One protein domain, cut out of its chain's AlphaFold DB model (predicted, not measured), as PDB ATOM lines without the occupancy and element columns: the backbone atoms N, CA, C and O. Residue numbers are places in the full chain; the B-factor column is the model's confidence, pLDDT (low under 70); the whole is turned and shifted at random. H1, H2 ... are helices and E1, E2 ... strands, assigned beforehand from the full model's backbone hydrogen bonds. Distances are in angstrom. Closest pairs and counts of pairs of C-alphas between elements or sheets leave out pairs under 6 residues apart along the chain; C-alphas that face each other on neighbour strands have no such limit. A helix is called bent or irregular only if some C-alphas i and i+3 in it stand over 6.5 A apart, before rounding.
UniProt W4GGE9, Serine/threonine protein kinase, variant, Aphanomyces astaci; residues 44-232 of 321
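This is residues 44 to 232 of the 321 residues of the protein "Serine/threonine protein kinase, variant" of Aphanomyces astaci (UniProt W4GGE9). The model is a long helical hairpin, H1 and H2, with a small head at the end where H1 begins and H2 ends. The head is a strongly twisted antiparallel sheet, E1 E2 E3 E5 E4, with the hairpin at its E1 edge and H4 covering E5 and part of E4 near the other edge. The printed part has 189 residues, in the order H1 H2 H3 E1 E2 E3 H4 E4 E5, mixed helices and strands. It is only just extended, close to loose, with a radius of gyration of the C-alphas of 24.4 A and spans of 79 by 42 by 29 A.

H1, residues 52 to 95, begins at C-alpha 52 (38.042, -27.955, 54.322) and is 63.2 A long. H2, residues 102 to 141, is 58.6 A. H3 is residues 143 to 146, only just irregular, with C-alphas 143 and 146 6.6 A apart. E1 is 154 to 162, E2 166 to 173 and E3 178 to 185. H4, residues 188 to 204, is 24.5 A; E4 is 212 to 220, and E5, 223 to 231, ends at C-alpha 231 (29.687, -5.603, 49.389).

H1 and H2 touch, closest at C-alphas 77 and 126, 5.9 A, at a shallow tilt of 26 degrees, opposite ways. H1 is on the sheet, its C-alpha 59 5.7 A from C-alpha 157 of E1, their closest; H2 only grazes it with residues 134 to 140. H3 is over none of the strands. E1 E2 E3 form a meander, each strand the antiparallel neighbour of the one before; N 155 and O 172 are 2.8 A apart, N 169 and O 182 2.8 A. E3, H4 and E4 make a split strand-helix-strand unit, two strands running the same way with E5 between them, its crossover right-handed; N 183 and O 228 are 2.8 A apart, N 227 and O 216 2.7 A. H4 runs along the strands at a height over the sheet of 9.3 A, over E5 and only just over E4, with 3 of its C-alphas falling on E4. In H1, H2 and H4 every O i to N i+4 pair is within hydrogen-bond range; H3 is too short for one.

The C-alphas of Ser 45 and Thr 100, the two farthest apart, are 80.0 A apart. Residues 100 to 107, of which 102 to 107 belong to H2, stand free. The printed part has no cut and no long link. Residues 44 to 49 are under pLDDT 70; the mean of the printed part is 88.3.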
ATOM      1  N   THR A  44      49.911 -14.032  53.061       46.78
ATOM      2  CA  THR A  44      49.280 -15.253  53.579       46.78
ATOM      3  C   THR A  44      49.474 -16.382  52.579       46.78
ATOM      4  O   THR A  44      48.856 -16.399  51.514       46.78
ATOM      5  N   SER A  45      50.308 -17.360  52.938       50.50
ATOM      6  CA  SER A  45      50.181 -18.705  52.380       50.50
ATOM      7  C   SER A  45      48.759 -19.206  52.659       50.50
ATOM      8  O   SER A  45      48.197 -18.904  53.715       50.50
ATOM      9  N   VAL A  46      48.153 -19.922  51.701       53.59
ATOM     10  CA  VAL A  46      46.785 -20.454  51.832       53.59
ATOM     11  C   VAL A  46      46.677 -21.207  53.151       53.59
ATOM     12  O   VAL A  46      47.216 -22.301  53.314       53.59
ATOM     13  N   THR A  47      46.003 -20.592  54.117       57.12
ATOM     14  CA  THR A  47      45.788 -21.189  55.426       57.12
ATOM     15  C   THR A  47      44.659 -22.189  55.249       57.12
ATOM     16  O   THR A  47      43.515 -21.819  54.984       57.12
ATOM     17  N   VAL A  48      45.002 -23.474  55.290       60.88
ATOM     18  CA  VAL A  48      44.037 -24.561  55.119       60.88
ATOM     19  C   VAL A  48      43.084 -24.524  56.312       60.88
ATOM     20  O   VAL A  48      43.506 -24.718  57.450       60.88
ATOM     21  N   HIS A  49      41.802 -24.242  56.063       69.62
ATOM     22  CA  HIS A  49      40.785 -24.248  57.113       69.62
ATOM     23  C   HIS A  49      40.668 -25.665  57.718       69.62
ATOM     24  O   HIS A  49      40.691 -26.643  56.966       69.62
ATOM     25  N   PRO A  50      40.508 -25.829  59.043       72.25
ATOM     26  CA  PRO A  50      40.417 -27.157  59.667       72.25
ATOM     27  C   PRO A  50      39.298 -28.031  59.068       72.25
ATOM     28  O   PRO A  50      39.465 -29.237  58.914       72.25
ATOM     29  N   ASP A  51      38.208 -27.405  58.611       81.00
ATOM     30  CA  ASP A  51      37.023 -28.085  58.067       81.00
ATOM     31  C   ASP A  51      36.929 -28.088  56.526       81.00
ATOM     32  O   ASP A  51      35.830 -28.110  55.964       81.00
ATOM     33  N   MET A  52      38.049 -28.061  55.796       78.81
ATOM     34  CA  MET A  52      38.042 -27.955  54.322       78.81
ATOM     35  C   MET A  52      37.135 -28.971  53.606       78.81
ATOM     36  O   MET A  52      36.493 -28.621  52.614       78.81
ATOM     37  N   LEU A  53      37.031 -30.208  54.106       82.38
ATOM     38  CA  LEU A  53      36.137 -31.226  53.536       82.38
ATOM     39  C   LEU A  53      34.661 -30.831  53.647       82.38
ATOM     40  O   LEU A  53      33.905 -30.982  52.688       82.38
ATOM     41  N   ARG A  54      34.257 -30.282  54.795       86.50
ATOM     42  CA  ARG A  54      32.890 -29.809  55.024       86.50
ATOM     43  C   ARG A  54      32.587 -28.592  54.157       86.50
ATOM     44  O   ARG A  54      31.533 -28.546  53.531       86.50
ATOM     45  N   LEU A  55      33.518 -27.642  54.066       86.31
ATOM     46  CA  LEU A  55      33.359 -26.457  53.215       86.31
ATOM     47  C   LEU A  55      33.236 -26.833  51.737       86.31
ATOM     48  O   LEU A  55      32.406 -26.271  51.022       86.31
ATOM     49  N   ARG A  56      34.009 -27.834  51.300       85.50
ATOM     50  CA  ARG A  56      33.894 -28.407  49.958       85.50
ATOM     51  C   ARG A  56      32.544 -29.074  49.733       85.50
ATOM     52  O   ARG A  56      31.955 -28.870  48.680       85.50
ATOM     53  N   ALA A  57      32.054 -29.853  50.695       87.56
ATOM     54  CA  ALA A  57      30.750 -30.501  50.588       87.56
ATOM     55  C   ALA A  57      29.621 -29.471  50.435       87.56
ATOM     56  O   ALA A  57      28.772 -29.626  49.564       87.56
ATOM     57  N   VAL A  58      29.665 -28.386  51.214       88.56
ATOM     58  CA  VAL A  58      28.700 -27.280  51.121       88.56
ATOM     59  C   VAL A  58      28.763 -26.597  49.750       88.56
ATOM     60  O   VAL A  58      27.729 -26.420  49.114       88.56
ATOM     61  N   TYR A  59      29.965 -26.274  49.258       89.94
ATOM     62  CA  TYR A  59      30.142 -25.711  47.915       89.94
ATOM     63  C   TYR A  59      29.569 -26.630  46.825       89.94
ATOM     64  O   TYR A  59      28.818 -26.185  45.959       89.94
ATOM     65  N   LEU A  60      29.896 -27.926  46.875       90.44
ATOM     66  CA  LEU A  60      29.422 -28.901  45.893       90.44
ATOM     67  C   LEU A  60      27.904 -29.069  45.944       90.44
ATOM     68  O   LEU A  60      27.282 -29.190  44.894       90.44
ATOM     69  N   GLN A  61      27.309 -29.045  47.136       92.00
ATOM     70  CA  GLN A  61      25.861 -29.101  47.305       92.00
ATOM     71  C   GLN A  61      25.180 -27.888  46.658       92.00
ATOM     72  O   GLN A  61      24.236 -28.055  45.891       92.00
ATOM     73  N   GLU A  62      25.670 -26.674  46.909       91.00
ATOM     74  CA  GLU A  62      25.124 -25.462  46.287       91.00
ATOM     75  C   GLU A  62      25.315 -25.452  44.771       91.00
ATOM     76  O   GLU A  62      24.404 -25.086  44.026       91.00
ATOM     77  N   HIS A  63      26.471 -25.912  44.293       91.25
ATOM     78  CA  HIS A  63      26.716 -26.040  42.864       91.25
ATOM     79  C   HIS A  63      25.775 -27.063  42.209       91.25
ATOM     80  O   HIS A  63      25.229 -26.799  41.142       91.25
ATOM     81  N   GLN A  64      25.517 -28.200  42.862       93.50
ATOM     82  CA  GLN A  64      24.540 -29.186  42.391       93.50
ATOM     83  C   GLN A  64      23.120 -28.617  42.342       93.50
ATOM     84  O   GLN A  64      22.398 -28.893  41.387       93.50
ATOM     85  N   LEU A  65      22.729 -27.795  43.320       93.44
ATOM     86  CA  LEU A  65      21.439 -27.101  43.298       93.44
ATOM     87  C   LEU A  65      21.340 -26.133  42.111       93.44
ATOM     88  O   LEU A  65      20.340 -26.159  41.400       93.44
ATOM     89  N   LEU A  66      22.391 -25.349  41.842       91.38
ATOM     90  CA  LEU A  66      22.459 -24.451  40.679       91.38
ATOM     91  C   LEU A  66      22.354 -25.212  39.348       91.38
ATOM     92  O   LEU A  66      21.649 -24.780  38.436       91.38
ATOM     93  N   VAL A  67      23.036 -26.353  39.232       94.50
ATOM     94  CA  VAL A  67      22.950 -27.224  38.049       94.50
ATOM     95  C   VAL A  67      21.545 -27.815  37.911       94.50
ATOM     96  O   VAL A  67      20.995 -27.820  36.813       94.50
ATOM     97  N   GLY A  68      20.936 -28.262  39.012       96.06
ATOM     98  CA  GLY A  68      19.564 -28.771  39.021       96.06
ATOM     99  C   GLY A  68      18.541 -27.718  38.590       96.06
ATOM    100  O   GLY A  68      17.692 -28.001  37.746       96.06
ATOM    101  N   GLU A  69      18.663 -26.488  39.098       94.94
ATOM    102  CA  GLU A  69      17.837 -25.345  38.691       94.94
ATOM    103  C   GLU A  69      18.001 -25.049  37.194       94.94
ATOM    104  O   GLU A  69      17.010 -24.889  36.482       94.94
ATOM    105  N   MET A  70      19.239 -25.057  36.689       95.94
ATOM    106  CA  MET A  70      19.531 -24.877  35.264       95.94
ATOM    107  C   MET A  70      18.846 -25.945  34.409       95.94
ATOM    108  O   MET A  70      18.236 -25.617  33.391       95.94
ATOM    109  N   THR A  71      18.942 -27.216  34.802       96.69
ATOM    110  CA  THR A  71      18.332 -28.328  34.066       96.69
ATOM    111  C   THR A  71      16.810 -28.244  34.084       96.69
ATOM    112  O   THR A  71      16.194 -28.376  33.027       96.69
ATOM    113  N   SER A  72      16.205 -27.979  35.245       96.69
ATOM    114  CA  SER A  72      14.751 -27.816  35.378       96.69
ATOM    115  C   SER A  72      14.241 -26.661  34.520       96.69
ATOM    116  O   SER A  72      13.316 -26.833  33.732       96.69
ATOM    117  N   LEU A  73      14.887 -25.494  34.610       95.25
ATOM    118  CA  LEU A  73      14.488 -24.320  33.840       95.25
ATOM    119  C   LEU A  73      14.672 -24.539  32.332       95.25
ATOM    120  O   LEU A  73      13.850 -24.076  31.547       95.25
ATOM    121  N   GLY A  74      15.712 -25.269  31.918       96.81
ATOM    122  CA  GLY A  74      15.901 -25.663  30.520       96.81
ATOM    123  C   GLY A  74      14.754 -26.532  29.999       96.81
ATOM    124  O   GLY A  74      14.197 -26.241  28.944       96.81
ATOM    125  N   GLN A  75      14.337 -27.540  30.771       97.00
ATOM    126  CA  GLN A  75      13.194 -28.393  30.421       97.00
ATOM    127  C   GLN A  75      11.887 -27.596  30.324       97.00
ATOM    128  O   GLN A  75      11.093 -27.825  29.407       97.00
ATOM    129  N   ASP A  76      11.676 -26.648  31.238       95.81
ATOM    130  CA  ASP A  76      10.505 -25.773  31.228       95.81
ATOM    131  C   ASP A  76      10.500 -24.834  30.017       95.81
ATOM    132  O   ASP A  76       9.459 -24.670  29.381       95.81
ATOM    133  N   VAL A  77      11.650 -24.255  29.654       96.56
ATOM    134  CA  VAL A  77      11.799 -23.426  28.446       96.56
ATOM    135  C   VAL A  77      11.495 -24.246  27.192       96.56
ATOM    136  O   VAL A  77      10.696 -23.812  26.363       96.56
ATOM    137  N   ASP A  78      12.049 -25.453  27.076       96.25
ATOM    138  CA  ASP A  78      11.804 -26.337  25.931       96.25
ATOM    139  C   ASP A  78      10.334 -26.763  25.837       96.25
ATOM    140  O   ASP A  78       9.766 -26.854  24.747       96.25
ATOM    141  N   ARG A  79       9.691 -27.022  26.982       96.25
ATOM    142  CA  ARG A  79       8.258 -27.321  27.040       96.25
ATOM    143  C   ARG A  79       7.421 -26.126  26.601       96.25
ATOM    144  O   ARG A  79       6.586 -26.279  25.717       96.25
ATOM    145  N   GLN A  80       7.671 -24.950  27.173       94.94
ATOM    146  CA  GLN A  80       6.969 -23.718  26.813       94.94
ATOM    147  C   GLN A  80       7.141 -23.378  25.334       94.94
ATOM    148  O   GLN A  80       6.204 -22.874  24.722       94.94
ATOM    149  N   ARG A  81       8.311 -23.667  24.749       96.44
ATOM    150  CA  ARG A  81       8.542 -23.485  23.318       96.44
ATOM    151  C   ARG A  81       7.620 -24.367  22.479       96.44
ATOM    152  O   ARG A  81       6.968 -23.844  21.585       96.44
ATOM    153  N   ARG A  82       7.520 -25.662  22.799       96.00
ATOM    154  CA  ARG A  82       6.611 -26.589  22.099       96.00
ATOM    155  C   ARG A  82       5.150 -26.166  22.228       96.00
ATOM    156  O   ARG A  82       4.427 -26.181  21.238       96.00
ATOM    157  N   ASP A  83       4.733 -25.771  23.430       94.62
ATOM    158  CA  ASP A  83       3.365 -25.305  23.681       94.62
ATOM    159  C   ASP A  83       3.067 -24.023  22.875       94.62
ATOM    160  O   ASP A  83       2.003 -23.899  22.271       94.62
ATOM    161  N   LEU A  84       4.033 -23.097  22.795       95.31
ATOM    162  CA  LEU A  84       3.937 -21.898  21.961       95.31
ATOM    163  C   LEU A  84       3.840 -22.226  20.472       95.31
ATOM    164  O   LEU A  84       2.977 -21.661  19.812       95.31
ATOM    165  N   ASP A  85       4.674 -23.127  19.951       95.00
ATOM    166  CA  ASP A  85       4.651 -23.493  18.529       95.00
ATOM    167  C   ASP A  85       3.267 -24.058  18.129       95.00
ATOM    168  O   ASP A  85       2.737 -23.729  17.068       95.00
ATOM    169  N   ILE A  86       2.625 -24.849  19.003       95.12
ATOM    170  CA  ILE A  86       1.259 -25.363  18.783       95.12
ATOM    171  C   ILE A  86       0.229 -24.225  18.778       95.12
ATOM    172  O   ILE A  86      -0.660 -24.192  17.926       95.12
ATOM    173  N   GLU A  87       0.324 -23.292  19.726       93.88
ATOM    174  CA  GLU A  87      -0.601 -22.158  19.808       93.88
ATOM    175  C   GLU A  87      -0.436 -21.174  18.647       93.88
ATOM    176  O   GLU A  87      -1.424 -20.601  18.194       93.88
ATOM    177  N   GLU A  88       0.782 -21.000  18.138       94.38
ATOM    178  CA  GLU A  88       1.062 -20.207  16.941       94.38
ATOM    179  C   GLU A  88       0.400 -20.823  15.707       94.38
ATOM    180  O   GLU A  88      -0.339 -20.127  15.016       94.38
ATOM    181  N   LEU A  89       0.549 -22.137  15.503       94.94
ATOM    182  CA  LEU A  89      -0.127 -22.854  14.415       94.94
ATOM    183  C   LEU A  89      -1.655 -22.751  14.510       94.94
ATOM    184  O   LEU A  89      -2.334 -22.546  13.502       94.94
ATOM    185  N   TYR A  90      -2.206 -22.873  15.722       93.56
ATOM    186  CA  TYR A  90      -3.639 -22.690  15.948       93.56
ATOM    187  C   TYR A  90      -4.085 -21.264  15.601       93.56
ATOM    188  O   TYR A  90      -5.098 -21.080  14.928       93.56
ATOM    189  N   MET A  91      -3.322 -20.252  16.018       92.81
ATOM    190  CA  MET A  91      -3.632 -18.859  15.702       92.81
ATOM    191  C   MET A  91      -3.556 -18.562  14.210       92.81
ATOM    192  O   MET A  91      -4.440 -17.878  13.699       92.81
ATOM    193  N   ASP A  92      -2.571 -19.107  13.501       92.62
ATOM    194  CA  ASP A  92      -2.467 -18.962  12.050       92.62
ATOM    195  C   ASP A  92      -3.695 -19.550  11.344       92.62
ATOM    196  O   ASP A  92      -4.235 -18.940  10.420       92.62
ATOM    197  N   GLN A  93      -4.200 -20.694  11.820       92.19
ATOM    198  CA  GLN A  93      -5.429 -21.294  11.298       92.19
ATOM    199  C   GLN A  93      -6.670 -20.441  11.598       92.19
ATOM    200  O   GLN A  93      -7.527 -20.279  10.728       92.19
ATOM    201  N   VAL A  94      -6.782 -19.888  12.810       89.62
ATOM    202  CA  VAL A  94      -7.903 -19.017  13.206       89.62
ATOM    203  C   VAL A  94      -7.924 -17.735  12.370       89.62
ATOM    204  O   VAL A  94      -8.989 -17.315  11.929       89.62
ATOM    205  N   LEU A  95      -6.761 -17.142  12.091       88.81
ATOM    206  CA  LEU A  95      -6.646 -15.913  11.298       88.81
ATOM    207  C   LEU A  95      -6.987 -16.102   9.812       88.81
ATOM    208  O   LEU A  95      -7.305 -15.127   9.135       88.81
ATOM    209  N   GLN A  96      -6.941 -17.334   9.301       90.44
ATOM    210  CA  GLN A  96      -7.378 -17.655   7.938       90.44
ATOM    211  C   GLN A  96      -8.906 -17.757   7.804       90.44
ATOM    212  O   GLN A  96      -9.417 -17.778   6.684       90.44
ATOM    213  N   GLN A  97      -9.646 -17.834   8.914       86.56
ATOM    214  CA  GLN A  97     -11.105 -17.922   8.886       86.56
ATOM    215  C   GLN A  97     -11.735 -16.521   8.808       86.56
ATOM    216  O   GLN A  97     -11.287 -15.599   9.491       86.56
ATOM    217  N   PRO A  98     -12.782 -16.327   7.984       83.19
ATOM    218  CA  PRO A  98     -13.477 -15.049   7.920       83.19
ATOM    219  C   PRO A  98     -14.186 -14.763   9.247       83.19
ATOM    220  O   PRO A  98     -14.831 -15.642   9.820       83.19
ATOM    221  N   VAL A  99     -14.110 -13.514   9.709       82.44
ATOM    222  CA  VAL A  99     -14.797 -13.080  10.931       82.44
ATOM    223  C   VAL A  99     -16.307 -13.193  10.733       82.44
ATOM    224  O   VAL A  99     -16.878 -12.556   9.851       82.44
ATOM    225  N   THR A 100     -16.957 -14.010  11.561       80.31
ATOM    226  CA  THR A 100     -18.387 -14.326  11.432       80.31
ATOM    227  C   THR A 100     -19.288 -13.425  12.277       80.31
ATOM    228  O   THR A 100     -20.429 -13.173  11.896       80.31
ATOM    229  N   CYS A 101     -18.797 -12.923  13.412       84.56
ATOM    230  CA  CYS A 101     -19.530 -12.034  14.317       84.56
ATOM    231  C   CYS A 101     -18.579 -11.228  15.223       84.56
ATOM    232  O   CYS A 101     -17.388 -11.531  15.329       84.56
ATOM    233  N   SER A 102     -19.111 -10.217  15.916       85.56
ATOM    234  CA  SER A 102     -18.352  -9.383  16.864       85.56
ATOM    235  C   SER A 102     -17.771 -10.179  18.043       85.56
ATOM    236  O   SER A 102     -16.675  -9.879  18.513       85.56
ATOM    237  N   GLU A 103     -18.469 -11.220  18.502       88.06
ATOM    238  CA  GLU A 103     -17.994 -12.120  19.565       88.06
ATOM    239  C   GLU A 103     -16.785 -12.952  19.111       88.06
ATOM    240  O   GLU A 103     -15.839 -13.164  19.878       88.06
ATOM    241  N   HIS A 104     -16.779 -13.379  17.845       87.06
ATOM    242  CA  HIS A 104     -15.644 -14.067  17.239       87.06
ATOM    243  C   HIS A 104     -14.431 -13.132  17.141       87.06
ATOM    244  O   HIS A 104     -13.341 -13.503  17.565       87.06
ATOM    245  N   GLU A 105     -14.619 -11.889  16.685       89.25
ATOM    246  CA  GLU A 105     -13.548 -10.884  16.630       89.25
ATOM    247  C   GLU A 105     -12.929 -10.607  18.012       89.25
ATOM    248  O   GLU A 105     -11.707 -10.508  18.150       89.25
ATOM    249  N   GLN A 106     -13.756 -10.504  19.059       91.00
ATOM    250  CA  GLN A 106     -13.261 -10.336  20.427       91.00
ATOM    251  C   GLN A 106     -12.469 -11.563  20.895       91.00
ATOM    252  O   GLN A 106     -11.373 -11.418  21.431       91.00
ATOM    253  N   SER A 107     -12.970 -12.768  20.620       90.19
ATOM    254  CA  SER A 107     -12.290 -14.017  20.983       90.19
ATOM    255  C   SER A 107     -10.917 -14.148  20.315       90.19
ATOM    256  O   SER A 107      -9.956 -14.583  20.954       90.19
ATOM    257  N   VAL A 108     -10.797 -13.736  19.045       91.25
ATOM    258  CA  VAL A 108      -9.518 -13.701  18.317       91.25
ATOM    259  C   VAL A 108      -8.548 -12.711  18.964       91.25
ATOM    260  O   VAL A 108      -7.387 -13.060  19.183       91.25
ATOM    261  N   ARG A 109      -9.010 -11.511  19.341       92.31
ATOM    262  CA  ARG A 109      -8.181 -10.520  20.053       92.31
ATOM    263  C   ARG A 109      -7.681 -11.045  21.399       92.31
ATOM    264  O   ARG A 109      -6.489 -10.946  21.687       92.31
ATOM    265  N   ASP A 110      -8.550 -11.678  22.182       93.44
ATOM    266  CA  ASP A 110      -8.186 -12.251  23.483       93.44
ATOM    267  C   ASP A 110      -7.178 -13.407  23.339       93.44
ATOM    268  O   ASP A 110      -6.303 -13.612  24.184       93.44
ATOM    269  N   LEU A 111      -7.286 -14.203  22.270       92.56
ATOM    270  CA  LEU A 111      -6.296 -15.231  21.943       92.56
ATOM    271  C   LEU A 111      -4.945 -14.618  21.543       92.56
ATOM    272  O   LEU A 111      -3.911 -15.057  22.049       92.56
ATOM    273  N   GLN A 112      -4.941 -13.579  20.704       93.62
ATOM    274  CA  GLN A 112      -3.723 -12.859  20.314       93.62
ATOM    275  C   GLN A 112      -3.007 -12.253  21.527       93.62
ATOM    276  O   GLN A 112      -1.785 -12.377  21.653       93.62
ATOM    277  N   GLU A 113      -3.749 -11.633  22.448       94.88
ATOM    278  CA  GLU A 113      -3.177 -11.067  23.670       94.88
ATOM    279  C   GLU A 113      -2.584 -12.157  24.574       94.88
ATOM    280  O   GLU A 113      -1.462 -12.013  25.076       94.88
ATOM    281  N   ARG A 114      -3.289 -13.283  24.748       94.31
ATOM    282  CA  ARG A 114      -2.778 -14.436  25.506       94.31
ATOM    283  C   ARG A 114      -1.501 -15.002  24.893       94.31
ATOM    284  O   ARG A 114      -0.540 -15.232  25.633       94.31
ATOM    285  N   LEU A 115      -1.452 -15.171  23.573       94.50
ATOM    286  CA  LEU A 115      -0.256 -15.641  22.874       94.50
ATOM    287  C   LEU A 115       0.907 -14.650  23.037       94.50
ATOM    288  O   LEU A 115       2.027 -15.049  23.359       94.50
ATOM    289  N   ALA A 116       0.651 -13.346  22.904       92.75
ATOM    290  CA  ALA A 116       1.660 -12.311  23.122       92.75
ATOM    291  C   ALA A 116       2.212 -12.327  24.559       92.75
ATOM    292  O   ALA A 116       3.422 -12.188  24.763       92.75
ATOM    293  N   ASN A 117       1.352 -12.538  25.559       92.00
ATOM    294  CA  ASN A 117       1.759 -12.710  26.954       92.00
ATOM    295  C   ASN A 117       2.642 -13.951  27.144       92.00
ATOM    296  O   ASN A 117       3.703 -13.850  27.760       92.00
ATOM    297  N   LYS A 118       2.262 -15.097  26.569       93.56
ATOM    298  CA  LYS A 118       3.068 -16.325  26.640       93.56
ATOM    299  C   LYS A 118       4.428 -16.164  25.963       93.56
ATOM    300  O   LYS A 118       5.435 -16.546  26.554       93.56
ATOM    301  N   ARG A 119       4.488 -15.516  24.793       92.75
ATOM    302  CA  ARG A 119       5.749 -15.184  24.101       92.75
ATOM    303  C   ARG A 119       6.679 -14.350  24.983       92.75
ATOM    304  O   ARG A 119       7.870 -14.649  25.071       92.75
ATOM    305  N   ARG A 120       6.146 -13.327  25.667       89.81
ATOM    306  CA  ARG A 120       6.917 -12.503  26.614       89.81
ATOM    307  C   ARG A 120       7.447 -13.325  27.790       89.81
ATOM    308  O   ARG A 120       8.635 -13.236  28.092       89.81
ATOM    309  N   SER A 121       6.600 -14.145  28.411       89.69
ATOM    310  CA  SER A 121       6.991 -15.002  29.537       89.69
ATOM    311  C   SER A 121       8.061 -16.025  29.148       89.69
ATOM    312  O   SER A 121       9.067 -16.145  29.843       89.69
ATOM    313  N   HIS A 122       7.899 -16.697  28.005       93.12
ATOM    314  CA  HIS A 122       8.892 -17.631  27.475       93.12
ATOM    315  C   HIS A 122      10.220 -16.931  27.163       93.12
ATOM    316  O   HIS A 122      11.281 -17.439  27.520       93.12
ATOM    317  N   LYS A 123      10.190 -15.732  26.560       90.44
ATOM    318  CA  LYS A 123      11.407 -14.943  26.317       90.44
ATOM    319  C   LYS A 123      12.151 -14.651  27.625       90.44
ATOM    320  O   LYS A 123      13.359 -14.860  27.686       90.44
ATOM    321  N   ALA A 124      11.443 -14.228  28.672       87.75
ATOM    322  CA  ALA A 124      12.042 -13.975  29.983       87.75
ATOM    323  C   ALA A 124      12.627 -15.254  30.617       87.75
ATOM    324  O   ALA A 124      13.739 -15.226  31.143       87.75
ATOM    325  N   ALA A 125      11.920 -16.386  30.527       91.12
ATOM    326  CA  ALA A 125      12.408 -17.678  31.016       91.12
ATOM    327  C   ALA A 125      13.664 -18.147  30.260       91.12
ATOM    328  O   ALA A 125      14.648 -18.542  30.886       91.12
ATOM    329  N   LYS A 126      13.675 -18.019  28.925       92.88
ATOM    330  CA  LYS A 126      14.827 -18.341  28.071       92.88
ATOM    331  C   LYS A 126      16.055 -17.511  28.444       92.88
ATOM    332  O   LYS A 126      17.149 -18.059  28.545       92.88
ATOM    333  N   ILE A 127      15.887 -16.210  28.684       90.25
ATOM    334  CA  ILE A 127      16.986 -15.333  29.115       90.25
ATOM    335  C   ILE A 127      17.561 -15.803  30.455       90.25
ATOM    336  O   ILE A 127      18.770 -16.004  30.561       90.25
ATOM    337  N   ARG A 128      16.704 -16.068  31.450       89.31
ATOM    338  CA  ARG A 128      17.141 -16.594  32.756       89.31
ATOM    339  C   ARG A 128      17.890 -17.917  32.622       89.31
ATOM    340  O   ARG A 128      18.929 -18.095  33.256       89.31
ATOM    341  N   PHE A 129      17.406 -18.824  31.772       93.81
ATOM    342  CA  PHE A 129      18.081 -20.089  31.486       93.81
ATOM    343  C   PHE A 129      19.480 -19.871  30.905       93.81
ATOM    344  O   PHE A 129      20.443 -20.456  31.397       93.81
ATOM    345  N   LEU A 130      19.616 -19.011  29.893       91.75
ATOM    346  CA  LEU A 130      20.907 -18.722  29.264       91.75
ATOM    347  C   LEU A 130      21.901 -18.101  30.252       91.75
ATOM    348  O   LEU A 130      23.068 -18.492  30.274       91.75
ATOM    349  N   GLN A 131      21.439 -17.189  31.109       86.94
ATOM    350  CA  GLN A 131      22.259 -16.584  32.159       86.94
ATOM    351  C   GLN A 131      22.716 -17.619  33.192       86.94
ATOM    352  O   GLN A 131      23.895 -17.672  33.545       86.94
ATOM    353  N   LEU A 132      21.802 -18.468  33.668       90.31
ATOM    354  CA  LEU A 132      22.132 -19.515  34.628       90.31
ATOM    355  C   LEU A 132      23.098 -20.540  34.018       90.31
ATOM    356  O   LEU A 132      24.106 -20.872  34.639       90.31
ATOM    357  N   LYS A 133      22.864 -20.947  32.767       93.12
ATOM    358  CA  LYS A 133      23.764 -21.816  32.001       93.12
ATOM    359  C   LYS A 133      25.157 -21.210  31.861       93.12
ATOM    360  O   LYS A 133      26.146 -21.893  32.119       93.12
ATOM    361  N   ARG A 134      25.253 -19.926  31.503       89.50
ATOM    362  CA  ARG A 134      26.528 -19.198  31.434       89.50
ATOM    363  C   ARG A 134      27.247 -19.209  32.784       89.50
ATOM    364  O   ARG A 134      28.434 -19.512  32.820       89.50
ATOM    365  N   ASN A 135      26.543 -18.931  33.881       87.88
ATOM    366  CA  ASN A 135      27.129 -18.923  35.225       87.88
ATOM    367  C   ASN A 135      27.664 -20.300  35.635       87.88
ATOM    368  O   ASN A 135      28.790 -20.393  36.116       87.88
ATOM    369  N   VAL A 136      26.892 -21.367  35.400       91.94
ATOM    370  CA  VAL A 136      27.316 -22.748  35.676       91.94
ATOM    371  C   VAL A 136      28.570 -23.104  34.873       91.94
ATOM    372  O   VAL A 136      29.529 -23.626  35.439       91.94
ATOM    373  N   LEU A 137      28.600 -22.771  33.578       91.19
ATOM    374  CA  LEU A 137      29.754 -23.027  32.711       91.19
ATOM    375  C   LEU A 137      30.997 -22.248  33.154       91.19
ATOM    376  O   LEU A 137      32.076 -22.829  33.254       91.19
ATOM    377  N   LEU A 138      30.856 -20.953  33.446       89.06
ATOM    378  CA  LEU A 138      31.970 -20.125  33.908       89.06
ATOM    379  C   LEU A 138      32.509 -20.611  35.257       89.06
ATOM    380  O   LEU A 138      33.722 -20.682  35.435       89.06
ATOM    381  N   GLN A 139      31.624 -20.994  36.180       91.38
ATOM    382  CA  GLN A 139      32.022 -21.550  37.470       91.38
ATOM    383  C   GLN A 139      32.777 -22.872  37.296       91.38
ATOM    384  O   GLN A 139      33.799 -23.060  37.941       91.38
ATOM    385  N   HIS A 140      32.344 -23.751  36.388       89.94
ATOM    386  CA  HIS A 140      33.056 -24.998  36.085       89.94
ATOM    387  C   HIS A 140      34.440 -24.759  35.450       89.94
ATOM    388  O   HIS A 140      35.355 -25.560  35.625       89.94
ATOM    389  N   GLN A 141      34.607 -23.678  34.685       90.12
ATOM    390  CA  GLN A 141      35.873 -23.328  34.031       90.12
ATOM    391  C   GLN A 141      36.860 -22.591  34.942       90.12
ATOM    392  O   GLN A 141      38.009 -22.389  34.543       90.12
ATOM    393  N   SER A 142      36.428 -22.148  36.122       90.00
ATOM    394  CA  SER A 142      37.301 -21.409  37.025       90.00
ATOM    395  C   SER A 142      38.303 -22.326  37.723       90.00
ATOM    396  O   SER A 142      37.955 -23.387  38.243       90.00
ATOM    397  N   GLU A 143      39.547 -21.861  37.824       87.44
ATOM    398  CA  GLU A 143      40.589 -22.513  38.621       87.44
ATOM    399  C   GLU A 143      40.233 -22.556  40.120       87.44
ATOM    400  O   GLU A 143      40.548 -23.524  40.816       87.44
ATOM    401  N   PHE A 144      39.478 -21.565  40.605       88.62
ATOM    402  CA  PHE A 144      39.074 -21.451  42.007       88.62
ATOM    403  C   PHE A 144      37.885 -22.341  42.377       88.62
ATOM    404  O   PHE A 144      37.597 -22.504  43.559       88.62
ATOM    405  N   ALA A 145      37.226 -22.989  41.410       85.81
ATOM    406  CA  ALA A 145      36.128 -23.922  41.682       85.81
ATOM    407  C   ALA A 145      36.556 -25.121  42.545       85.81
ATOM    408  O   ALA A 145      35.746 -25.751  43.223       85.81
ATOM    409  N   THR A 146      37.852 -25.436  42.537       82.19
ATOM    410  CA  THR A 146      38.439 -26.492  43.370       82.19
ATOM    411  C   THR A 146      38.825 -26.014  44.772       82.19
ATOM    412  O   THR A 146      39.128 -26.843  45.636       82.19
ATOM    413  N   LEU A 147      38.782 -24.700  45.012       81.19
ATOM    414  CA  LEU A 147      39.212 -24.045  46.238       81.19
ATOM    415  C   LEU A 147      37.994 -23.490  46.998       81.19
ATOM    416  O   LEU A 147      37.607 -22.339  46.811       81.19
ATOM    417  N   PRO A 148      37.379 -24.277  47.897       71.50
ATOM    418  CA  PRO A 148      36.154 -23.862  48.577       71.50
ATOM    419  C   PRO A 148      36.382 -22.740  49.595       71.50
ATOM    420  O   PRO A 148      35.414 -22.122  50.025       71.50
ATOM    421  N   CYS A 149      37.627 -22.485  50.017       84.06
ATOM    422  CA  CYS A 149      37.943 -21.468  51.012       84.06
ATOM    423  C   CYS A 149      39.258 -20.743  50.698       84.06
ATOM    424  O   CYS A 149      40.292 -21.380  50.493       84.06
ATOM    425  N   LEU A 150      39.212 -19.412  50.698       85.88
ATOM    426  CA  LEU A 150      40.359 -18.524  50.541       85.88
ATOM    427  C   LEU A 150      40.827 -18.032  51.910       85.88
ATOM    428  O   LEU A 150      40.019 -17.566  52.717       85.88
ATOM    429  N   ASN A 151      42.138 -18.119  52.146       78.88
ATOM    430  CA  ASN A 151      42.820 -17.637  53.356       78.88
ATOM    431  C   ASN A 151      42.173 -18.095  54.684       78.88
ATOM    432  O   ASN A 151      42.317 -17.435  55.709       78.88
ATOM    433  N   GLY A 152      41.432 -19.208  54.668       78.56
ATOM    434  CA  GLY A 152      40.719 -19.742  55.828       78.56
ATOM    435  C   GLY A 152      39.518 -18.914  56.309       78.56
ATOM    436  O   GLY A 152      38.921 -19.275  57.314       78.56
ATOM    437  N   THR A 153      39.141 -17.821  55.641       86.06
ATOM    438  CA  THR A 153      38.104 -16.891  56.139       86.06
ATOM    439  C   THR A 153      36.953 -16.667  55.169       86.06
ATOM    440  O   THR A 153      35.871 -16.269  55.597       86.06
ATOM    441  N   LEU A 154      37.166 -16.924  53.878       91.06
ATOM    442  CA  LEU A 154      36.193 -16.652  52.825       91.06
ATOM    443  C   LEU A 154      35.830 -17.953  52.123       91.06
ATOM    444  O   LEU A 154      36.643 -18.510  51.389       91.06
ATOM    445  N   GLN A 155      34.615 -18.446  52.324       92.44
ATOM    446  CA  GLN A 155      34.122 -19.623  51.621       92.44
ATOM    447  C   GLN A 155      33.488 -19.223  50.291       92.44
ATOM    448  O   GLN A 155      32.410 -18.630  50.285       92.44
ATOM    449  N   LEU A 156      34.120 -19.579  49.173       92.31
ATOM    450  CA  LEU A 156      33.570 -19.333  47.840       92.31
ATOM    451  C   LEU A 156      32.294 -20.157  47.636       92.31
ATOM    452  O   LEU A 156      32.268 -21.348  47.940       92.31
ATOM    453  N   ARG A 157      31.234 -19.518  47.130       91.06
ATOM    454  CA  ARG A 157      29.918 -20.143  46.906       91.06
ATOM    455  C   ARG A 157      29.555 -20.170  45.426       91.06
ATOM    456  O   ARG A 157      29.386 -21.233  44.829       91.06
ATOM    457  N   ARG A 158      29.487 -18.988  44.812       90.06
ATOM    458  CA  ARG A 158      28.983 -18.803  43.448       90.06
ATOM    459  C   ARG A 158      29.824 -17.797  42.680       90.06
ATOM    460  O   ARG A 158      30.140 -16.738  43.210       90.06
ATOM    461  N   LEU A 159      30.132 -18.088  41.422       90.50
ATOM    462  CA  LEU A 159      30.752 -17.102  40.541       90.50
ATOM    463  C   LEU A 159      29.706 -16.054  40.121       90.50
ATOM    464  O   LEU A 159      28.635 -16.399  39.621       90.50
ATOM    465  N   LEU A 160      30.017 -14.778  40.345       87.00
ATOM    466  CA  LEU A 160      29.174 -13.634  39.988       87.00
ATOM    467  C   LEU A 160      29.557 -13.039  38.633       87.00
ATOM    468  O   LEU A 160      28.694 -12.551  37.913       87.00
ATOM    469  N   GLY A 161      30.840 -13.080  38.273       86.12
ATOM    470  CA  GLY A 161      31.312 -12.533  37.008       86.12
ATOM    471  C   GLY A 161      32.766 -12.874  36.709       86.12
ATOM    472  O   GLY A 161      33.537 -13.241  37.594       86.12
ATOM    473  N   ARG A 162      33.146 -12.734  35.438       86.50
ATOM    474  CA  ARG A 162      34.509 -12.961  34.950       86.50
ATOM    475  C   ARG A 162      34.904 -11.831  34.007       86.50
ATOM    476  O   ARG A 162      34.225 -11.596  33.012       86.50
ATOM    477  N   GLY A 163      35.979 -11.134  34.350       81.69
ATOM    478  CA  GLY A 163      36.650 -10.154  33.500       81.69
ATOM    479  C   GLY A 163      37.905 -10.741  32.848       81.69
ATOM    480  O   GLY A 163      38.258 -11.894  33.076       81.69
ATOM    481  N   ALA A 164      38.616  -9.924  32.065       76.94
ATOM    482  CA  ALA A 164      39.794 -10.361  31.308       76.94
ATOM    483  C   ALA A 164      40.924 -10.940  32.184       76.94
ATOM    484  O   ALA A 164      41.576 -11.904  31.798       76.94
ATOM    485  N   SER A 165      41.150 -10.363  33.368       82.44
ATOM    486  CA  SER A 165      42.218 -10.770  34.298       82.44
ATOM    487  C   SER A 165      41.728 -10.980  35.731       82.44
ATOM    488  O   SER A 165      42.530 -10.954  36.668       82.44
ATOM    489  N   SER A 166      40.411 -11.102  35.923       90.75
ATOM    490  CA  SER A 166      39.833 -11.260  37.258       90.75
ATOM    491  C   SER A 166      38.519 -12.023  37.257       90.75
ATOM    492  O   SER A 166      37.786 -12.033  36.270       90.75
ATOM    493  N   GLU A 167      38.207 -12.623  38.394       92.38
ATOM    494  CA  GLU A 167      36.933 -13.276  38.672       92.38
ATOM    495  C   GLU A 167      36.299 -12.648  39.905       92.38
ATOM    496  O   GLU A 167      37.000 -12.277  40.841       92.38
ATOM    497  N   VAL A 168      34.977 -12.521  39.911       92.25
ATOM    498  CA  VAL A 168      34.217 -12.020  41.054       92.25
ATOM    499  C   VAL A 168      33.342 -13.144  41.566       92.25
ATOM    500  O   VAL A 168      32.512 -13.679  40.834       92.25
ATOM    501  N   TRP A 169      33.520 -13.483  42.832       93.06
ATOM    502  CA  TRP A 169      32.828 -14.562  43.514       93.06
ATOM    503  C   TRP A 169      31.964 -14.026  44.643       93.06
ATOM    504  O   TRP A 169      32.368 -13.129  45.370       93.06
ATOM    505  N   GLN A 170      30.801 -14.622  44.845       92.69
ATOM    506  CA  GLN A 170      30.097 -14.545  46.109       92.69
ATOM    507  C   GLN A 170      30.783 -15.489  47.091       92.69
ATOM    508  O   GLN A 170      30.999 -16.668  46.782       92.69
ATOM    509  N   ALA A 171      31.094 -14.980  48.275       94.19
ATOM    510  CA  ALA A 171      31.679 -15.755  49.350       94.19
ATOM    511  C   ALA A 171      30.947 -15.507  50.669       94.19
ATOM    512  O   ALA A 171      30.443 -14.415  50.918       94.19
ATOM    513  N   HIS A 172      30.918 -16.521  51.527       93.50
ATOM    514  CA  HIS A 172      30.542 -16.362  52.928       93.50
ATOM    515  C   HIS A 172      31.798 -16.034  53.738       93.50
ATOM    516  O   HIS A 172      32.792 -16.755  53.664       93.50
ATOM    517  N   CYS A 173      31.769 -14.917  54.455       92.69
ATOM    518  CA  CYS A 173      32.866 -14.452  55.288       92.69
ATOM    519  C   CYS A 173      32.652 -14.920  56.731       92.69
ATOM    520  O   CYS A 173      31.704 -14.486  57.383       92.69
ATOM    521  N   PHE A 174      33.538 -15.771  57.253       89.50
ATOM    522  CA  PHE A 174      33.384 -16.346  58.596       89.50
ATOM    523  C   PHE A 174      33.591 -15.344  59.731       89.50
ATOM    524  O   PHE A 174      33.059 -15.544  60.819       89.50
ATOM    525  N   SER A 175      34.354 -14.272  59.509       87.75
ATOM    526  CA  SER A 175      34.596 -13.265  60.547       87.75
ATOM    527  C   SER A 175      33.394 -12.349  60.774       87.75
ATOM    528  O   SER A 175      33.200 -11.869  61.887       87.75
ATOM    529  N   THR A 176      32.595 -12.106  59.734       88.06
ATOM    530  CA  THR A 176      31.432 -11.204  59.771       88.06
ATOM    531  C   THR A 176      30.096 -11.934  59.663       88.06
ATOM    532  O   THR A 176      29.057 -11.290  59.777       88.06
ATOM    533  N   ASP A 177      30.121 -13.247  59.428       90.81
ATOM    534  CA  ASP A 177      28.957 -14.091  59.138       90.81
ATOM    535  C   ASP A 177      28.036 -13.495  58.057       90.81
ATOM    536  O   ASP A 177      26.814 -13.439  58.182       90.81
ATOM    537  N   SER A 178      28.640 -12.991  56.980       91.00
ATOM    538  CA  SER A 178      27.924 -12.275  55.922       91.00
ATOM    539  C   SER A 178      28.335 -12.736  54.528       91.00
ATOM    540  O   SER A 178      29.441 -13.236  54.308       91.00
ATOM    541  N   LEU A 179      27.431 -12.555  53.562       92.94
ATOM    542  CA  LEU A 179      27.754 -12.718  52.149       92.94
ATOM    543  C   LEU A 179      28.472 -11.470  51.637       92.94
ATOM    544  O   LEU A 179      27.990 -10.351  51.802       92.94
ATOM    545  N   VAL A 180      29.612 -11.681  50.994       94.25
ATOM    546  CA  VAL A 180      30.458 -10.643  50.400       94.25
ATOM    547  C   VAL A 180      30.768 -10.995  48.952       94.25
ATOM    548  O   VAL A 180      30.703 -12.162  48.555       94.25
ATOM    549  N   ALA A 181      31.116  -9.991  48.155       94.12
ATOM    550  CA  ALA A 181      31.730 -10.203  46.854       94.12
ATOM    551  C   ALA A 181      33.259 -10.182  46.997       94.12
ATOM    552  O   ALA A 181      33.831  -9.367  47.720       94.12
ATOM    553  N   VAL A 182      33.930 -11.096  46.305       94.12
ATOM    554  CA  VAL A 182      35.376 -11.298  46.347       94.12
ATOM    555  C   VAL A 182      35.905 -11.252  44.925       94.12
ATOM    556  O   VAL A 182      35.639 -12.153  44.132       94.12
ATOM    557  N   LYS A 183      36.657 -10.203  44.599       94.12
ATOM    558  CA  LYS A 183      37.372 -10.097  43.329       94.12
ATOM    559  C   LYS A 183      38.759 -10.720  43.467       94.12
ATOM    560  O   LYS A 183      39.553 -10.279  44.294       94.12
ATOM    561  N   LEU A 184      39.042 -11.707  42.629       93.50
ATOM    562  CA  LEU A 184      40.324 -12.391  42.500       93.50
ATOM    563  C   LEU A 184      41.018 -11.888  41.240       93.50
ATOM    564  O   LEU A 184      40.461 -12.015  40.152       93.50
ATOM    565  N   SER A 185      42.208 -11.301  41.367       93.50
ATOM    566  CA  SER A 185      42.967 -10.738  40.242       93.50
ATOM    567  C   SER A 185      44.379 -11.302  40.191       93.50
ATOM    568  O   SER A 185      45.096 -11.259  41.187       93.50
ATOM    569  N   ALA A 186      44.798 -11.763  39.013       92.12
ATOM    570  CA  ALA A 186      46.184 -12.172  38.769       92.12
ATOM    571  C   ALA A 186      47.132 -10.967  38.603       92.12
ATOM    572  O   ALA A 186      48.340 -11.089  38.781       92.12
ATOM    573  N   ASN A 187      46.600  -9.785  38.262       92.38
ATOM    574  CA  ASN A 187      47.386  -8.554  38.203       92.38
ATOM    575  C   ASN A 187      47.259  -7.806  39.535       92.38
ATOM    576  O   ASN A 187      46.284  -7.082  39.764       92.38
ATOM    577  N   ILE A 188      48.247  -8.011  40.403       92.75
ATOM    578  CA  ILE A 188      48.284  -7.464  41.764       92.75
ATOM    579  C   ILE A 188      48.428  -5.945  41.745       92.75
ATOM    580  O   ILE A 188      47.694  -5.261  42.445       92.75
ATOM    581  N   GLN A 189      49.316  -5.401  40.908       91.25
ATOM    582  CA  GLN A 189      49.542  -3.954  40.832       91.25
ATOM    583  C   GLN A 189      48.260  -3.212  40.444       91.25
ATOM    584  O   GLN A 189      47.873  -2.254  41.112       91.25
ATOM    585  N   ASN A 190      47.555  -3.700  39.418       90.06
ATOM    586  CA  ASN A 190      46.276  -3.118  39.019       90.06
ATOM    587  C   ASN A 190      45.219  -3.256  40.119       90.06
ATOM    588  O   ASN A 190      44.462  -2.316  40.336       90.06
ATOM    589  N   ALA A 191      45.175  -4.390  40.824       90.94
ATOM    590  CA  ALA A 191      44.220  -4.605  41.909       90.94
ATOM    591  C   ALA A 191      44.474  -3.686  43.113       90.94
ATOM    592  O   ALA A 191      43.517  -3.184  43.696       90.94
ATOM    593  N   THR A 192      45.735  -3.417  43.461       91.12
ATOM    594  CA  THR A 192      46.092  -2.470  44.528       91.12
ATOM    595  C   THR A 192      45.674  -1.052  44.167       91.12
ATOM    596  O   THR A 192      45.001  -0.391  44.954       91.12
ATOM    597  N   VAL A 193      45.997  -0.610  42.947       90.00
ATOM    598  CA  VAL A 193      45.576   0.706  42.450       90.00
ATOM    599  C   VAL A 193      44.050   0.807  42.436       90.00
ATOM    600  O   VAL A 193      43.498   1.805  42.891       90.00
ATOM    601  N   GLU A 194      43.356  -0.222  41.950       87.88
ATOM    602  CA  GLU A 194      41.893  -0.285  41.965       87.88
ATOM    603  C   GLU A 194      41.345  -0.166  43.392       87.88
ATOM    604  O   GLU A 194      40.503   0.694  43.637       87.88
ATOM    605  N   PHE A 195      41.855  -0.958  44.337       89.88
ATOM    606  CA  PHE A 195      41.419  -0.943  45.731       89.88
ATOM    607  C   PHE A 195      41.607   0.422  46.394       89.88
ATOM    608  O   PHE A 195      40.662   0.943  46.985       89.88
ATOM    609  N   ASP A 196      42.792   1.025  46.274       88.81
ATOM    610  CA  ASP A 196      43.083   2.325  46.884       88.81
ATOM    611  C   ASP A 196      42.149   3.406  46.342       88.81
ATOM    612  O   ASP A 196      41.593   4.213  47.093       88.81
ATOM    613  N   ASN A 197      41.905   3.388  45.033       83.50
ATOM    614  CA  ASN A 197      41.016   4.361  44.423       83.50
ATOM    615  C   ASN A 197      39.553   4.103  44.811       83.50
ATOM    616  O   ASN A 197      38.820   5.052  45.086       83.50
ATOM    617  N   HIS A 198      39.129   2.841  44.899       84.31
ATOM    618  CA  HIS A 198      37.773   2.479  45.305       84.31
ATOM    619  C   HIS A 198      37.516   2.844  46.775       84.31
ATOM    620  O   HIS A 198      36.462   3.387  47.110       84.31
ATOM    621  N   LYS A 199      38.513   2.653  47.646       85.81
ATOM    622  CA  LYS A 199      38.487   3.079  49.049       85.81
ATOM    623  C   LYS A 199      38.365   4.597  49.177       85.81
ATOM    624  O   LYS A 199      37.591   5.076  49.999       85.81
ATOM    625  N   LEU A 200      39.080   5.362  48.350       83.12
ATOM    626  CA  LEU A 200      38.949   6.820  48.321       83.12
ATOM    627  C   LEU A 200      37.541   7.251  47.899       83.12
ATOM    628  O   LEU A 200      36.932   8.065  48.586       83.12
ATOM    629  N   VAL A 201      37.002   6.691  46.813       79.94
ATOM    630  CA  VAL A 201      35.652   7.032  46.331       79.94
ATOM    631  C   VAL A 201      34.593   6.698  47.389       79.94
ATOM    632  O   VAL A 201      33.755   7.537  47.716       79.94
ATOM    633  N   THR A 202      34.665   5.505  47.981       81.12
ATOM    634  CA  THR A 202      33.685   5.025  48.971       81.12
ATOM    635  C   THR A 202      33.780   5.744  50.316       81.12
ATOM    636  O   THR A 202      32.746   5.980  50.938       81.12
ATOM    637  N   ALA A 203      34.978   6.167  50.744       77.88
ATOM    638  CA  ALA A 203      35.167   6.956  51.965       77.88
ATOM    639  C   ALA A 203      34.452   8.313  51.914       77.88
ATOM    640  O   ALA A 203      34.011   8.826  52.941       77.88
ATOM    641  N   HIS A 204      34.329   8.891  50.723       71.62
ATOM    642  CA  HIS A 204      33.656  10.166  50.540       71.62
ATOM    643  C   HIS A 204      32.175  10.001  50.152       71.62
ATOM    644  O   HIS A 204      31.347  10.820  50.553       71.62
ATOM    645  N   SER A 205      31.814   8.961  49.388       74.62
ATOM    646  CA  SER A 205      30.419   8.629  49.075       74.62
ATOM    647  C   SER A 205      30.233   7.149  48.732       74.62
ATOM    648  O   SER A 205      30.550   6.698  47.632       74.62
ATOM    649  N   SER A 206      29.597   6.402  49.633       71.31
ATOM    650  CA  SER A 206      29.180   5.010  49.398       71.31
ATOM    651  C   SER A 206      27.972   4.872  48.466       71.31
ATOM    652  O   SER A 206      27.562   3.769  48.125       71.31
ATOM    653  N   ARG A 207      27.361   5.985  48.044       75.75
ATOM    654  CA  ARG A 207      26.129   5.960  47.244       75.75
ATOM    655  C   ARG A 207      26.357   5.547  45.789       75.75
ATOM    656  O   ARG A 207      25.425   5.089  45.134       75.75
ATOM    657  N   TYR A 208      27.558   5.785  45.273       73.25
ATOM    658  CA  TYR A 208      27.858   5.678  43.842       73.25
ATOM    659  C   TYR A 208      28.914   4.624  43.515       73.25
ATOM    660  O   TYR A 208      29.225   4.426  42.344       73.25
ATOM    661  N   ALA A 209      29.459   3.964  44.532       78.50
ATOM    662  CA  ALA A 209      30.483   2.944  44.400       78.50
ATOM    663  C   ALA A 209      30.250   1.860  45.450       78.50
ATOM    664  O   ALA A 209      29.816   2.162  46.564       78.50
ATOM    665  N   VAL A 210      30.539   0.612  45.090       83.44
ATOM    666  CA  VAL A 210      30.393  -0.522  46.004       83.44
ATOM    667  C   VAL A 210      31.455  -0.405  47.100       83.44
ATOM    668  O   VAL A 210      32.640  -0.328  46.774       83.44
ATOM    669  N   PRO A 211      31.079  -0.409  48.389       86.50
ATOM    670  CA  PRO A 211      32.049  -0.369  49.475       86.50
ATOM    671  C   PRO A 211      33.064  -1.513  49.390       86.50
ATOM    672  O   PRO A 211      32.695  -2.685  49.289       86.50
ATOM    673  N   VAL A 212      34.352  -1.162  49.449       90.06
ATOM    674  CA  VAL A 212      35.464  -2.112  49.565       90.06
ATOM    675  C   VAL A 212      35.949  -2.182  51.005       90.06
ATOM    676  O   VAL A 212      36.101  -1.158  51.671       90.06
ATOM    677  N   HIS A 213      36.234  -3.396  51.470       90.19
ATOM    678  CA  HIS A 213      36.577  -3.648  52.871       90.19
ATOM    679  C   HIS A 213      38.060  -3.942  53.056       90.19
ATOM    680  O   HIS A 213      38.725  -3.320  53.883       90.19
ATOM    681  N   THR A 214      38.594  -4.888  52.283       91.81
ATOM    682  CA  THR A 214      39.965  -5.378  52.449       91.81
ATOM    683  C   THR A 214      40.601  -5.732  51.111       91.81
ATOM    684  O   THR A 214      39.911  -6.092  50.155       91.81
ATOM    685  N   LEU A 215      41.930  -5.636  51.086       92.81
ATOM    686  CA  LEU A 215      42.796  -6.180  50.052       92.81
ATOM    687  C   LEU A 215      43.791  -7.121  50.734       92.81
ATOM    688  O   LEU A 215      44.518  -6.712  51.638       92.81
ATOM    689  N   ALA A 216      43.799  -8.377  50.313       91.94
ATOM    690  CA  ALA A 216      44.713  -9.406  50.784       91.94
ATOM    691  C   ALA A 216      45.357 -10.108  49.591       91.94
ATOM    692  O   ALA A 216      44.911  -9.962  48.456       91.94
ATOM    693  N   HIS A 217      46.425 -10.855  49.836       90.81
ATOM    694  CA  HIS A 217      47.096 -11.637  48.805       90.81
ATOM    695  C   HIS A 217      46.965 -13.125  49.135       90.81
ATOM    696  O   HIS A 217      46.825 -13.520  50.298       90.81
ATOM    697  N   THR A 218      46.986 -13.964  48.106       87.50
ATOM    698  CA  THR A 218      47.018 -15.418  48.257       87.50
ATOM    699  C   THR A 218      47.864 -16.046  47.165       87.50
ATOM    700  O   THR A 218      48.069 -15.449  46.109       87.50
ATOM    701  N   THR A 219      48.336 -17.265  47.398       87.25
ATOM    702  CA  THR A 219      49.062 -18.044  46.394       87.25
ATOM    703  C   THR A 219      48.298 -19.318  46.089       87.25
ATOM    704  O   THR A 219      48.131 -20.170  46.956       87.25
ATOM    705  N   PHE A 220      47.871 -19.484  44.844       85.56
ATOM    706  CA  PHE A 220      47.134 -20.654  44.385       85.56
ATOM    707  C   PHE A 220      47.769 -21.190  43.102       85.56
ATOM    708  O   PHE A 220      48.162 -20.413  42.239       85.56
ATOM    709  N   HIS A 221      47.964 -22.510  43.001       85.06
ATOM    710  CA  HIS A 221      48.704 -23.137  41.892       85.06
ATOM    711  C   HIS A 221      50.021 -22.417  41.523       85.06
ATOM    712  O   HIS A 221      50.317 -22.203  40.351       85.06
ATOM    713  N   GLN A 222      50.816 -22.043  42.536       85.81
ATOM    714  CA  GLN A 222      52.103 -21.338  42.385       85.81
ATOM    715  C   GLN A 222      52.011 -19.944  41.734       85.81
ATOM    716  O   GLN A 222      53.028 -19.378  41.340       85.81
ATOM    717  N   ARG A 223      50.810 -19.369  41.640       88.62
ATOM    718  CA  ARG A 223      50.574 -17.998  41.182       88.62
ATOM    719  C   ARG A 223      50.032 -17.162  42.326       88.62
ATOM    720  O   ARG A 223      49.265 -17.652  43.151       88.62
ATOM    721  N   GLU A 224      50.458 -15.911  42.386       90.69
ATOM    722  CA  GLU A 224      49.967 -14.960  43.374       90.69
ATOM    723  C   GLU A 224      48.747 -14.215  42.823       90.69
ATOM    724  O   GLU A 224      48.707 -13.837  41.650       90.69
ATOM    725  N   TYR A 225      47.749 -14.022  43.679       92.31
ATOM    726  CA  TYR A 225      46.510 -13.330  43.361       92.31
ATOM    727  C   TYR A 225      46.204 -12.292  44.433       92.31
ATOM    728  O   TYR A 225      46.363 -12.544  45.630       92.31
ATOM    729  N   ALA A 226      45.687 -11.149  43.996       93.62
ATOM    730  CA  ALA A 226      45.063 -10.173  44.870       93.62
ATOM    731  C   ALA A 226      43.597 -10.559  45.120       93.62
ATOM    732  O   ALA A 226      42.857 -10.872  44.185       93.62
ATOM    733  N   ILE A 227      43.190 -10.508  46.385       94.31
ATOM    734  CA  ILE A 227      41.837 -10.752  46.880       94.31
ATOM    735  C   ILE A 227      41.290  -9.422  47.388       94.31
ATOM    736  O   ILE A 227      41.713  -8.936  48.435       94.31
ATOM    737  N   MET A 228      40.325  -8.849  46.676       93.81
ATOM    738  CA  MET A 228      39.606  -7.656  47.116       93.81
ATOM    739  C   MET A 228      38.192  -8.036  47.560       93.81
ATOM    740  O   MET A 228      37.413  -8.562  46.766       93.81
ATOM    741  N   THR A 229      37.848  -7.756  48.817       93.12
ATOM    742  CA  THR A 229      36.509  -8.019  49.369       93.12
ATOM    743  C   THR A 229      35.654  -6.756  49.345       93.12
ATOM    744  O   THR A 229      36.113  -5.700  49.785       93.12
ATOM    745  N   MET A 230      34.406  -6.871  48.911       92.81
ATOM    746  CA  MET A 230      33.457  -5.765  48.777       92.81
ATOM    747  C   MET A 230      32.029  -6.219  49.094       92.81
ATOM    748  O   MET A 230      31.770  -7.418  49.244       92.81
ATOM    749  N   ASP A 231      31.101  -5.273  49.194       90.00
ATOM    750  CA  ASP A 231      29.687  -5.603  49.389       90.00
ATOM    751  C   ASP A 231      29.140  -6.452  48.234       90.00
ATOM    752  O   ASP A 231      29.419  -6.221  47.054       90.00
ATOM    753  N   CYS A 232      28.357  -7.473  48.586       87.88
ATOM    754  CA  CYS A 232      27.691  -8.307  47.599       87.88
ATOM    755  C   CYS A 232      26.436  -7.599  47.103       87.88
ATOM    756  O   CYS A 232      25.556  -7.252  47.888       87.88
TER     757      CYS A 232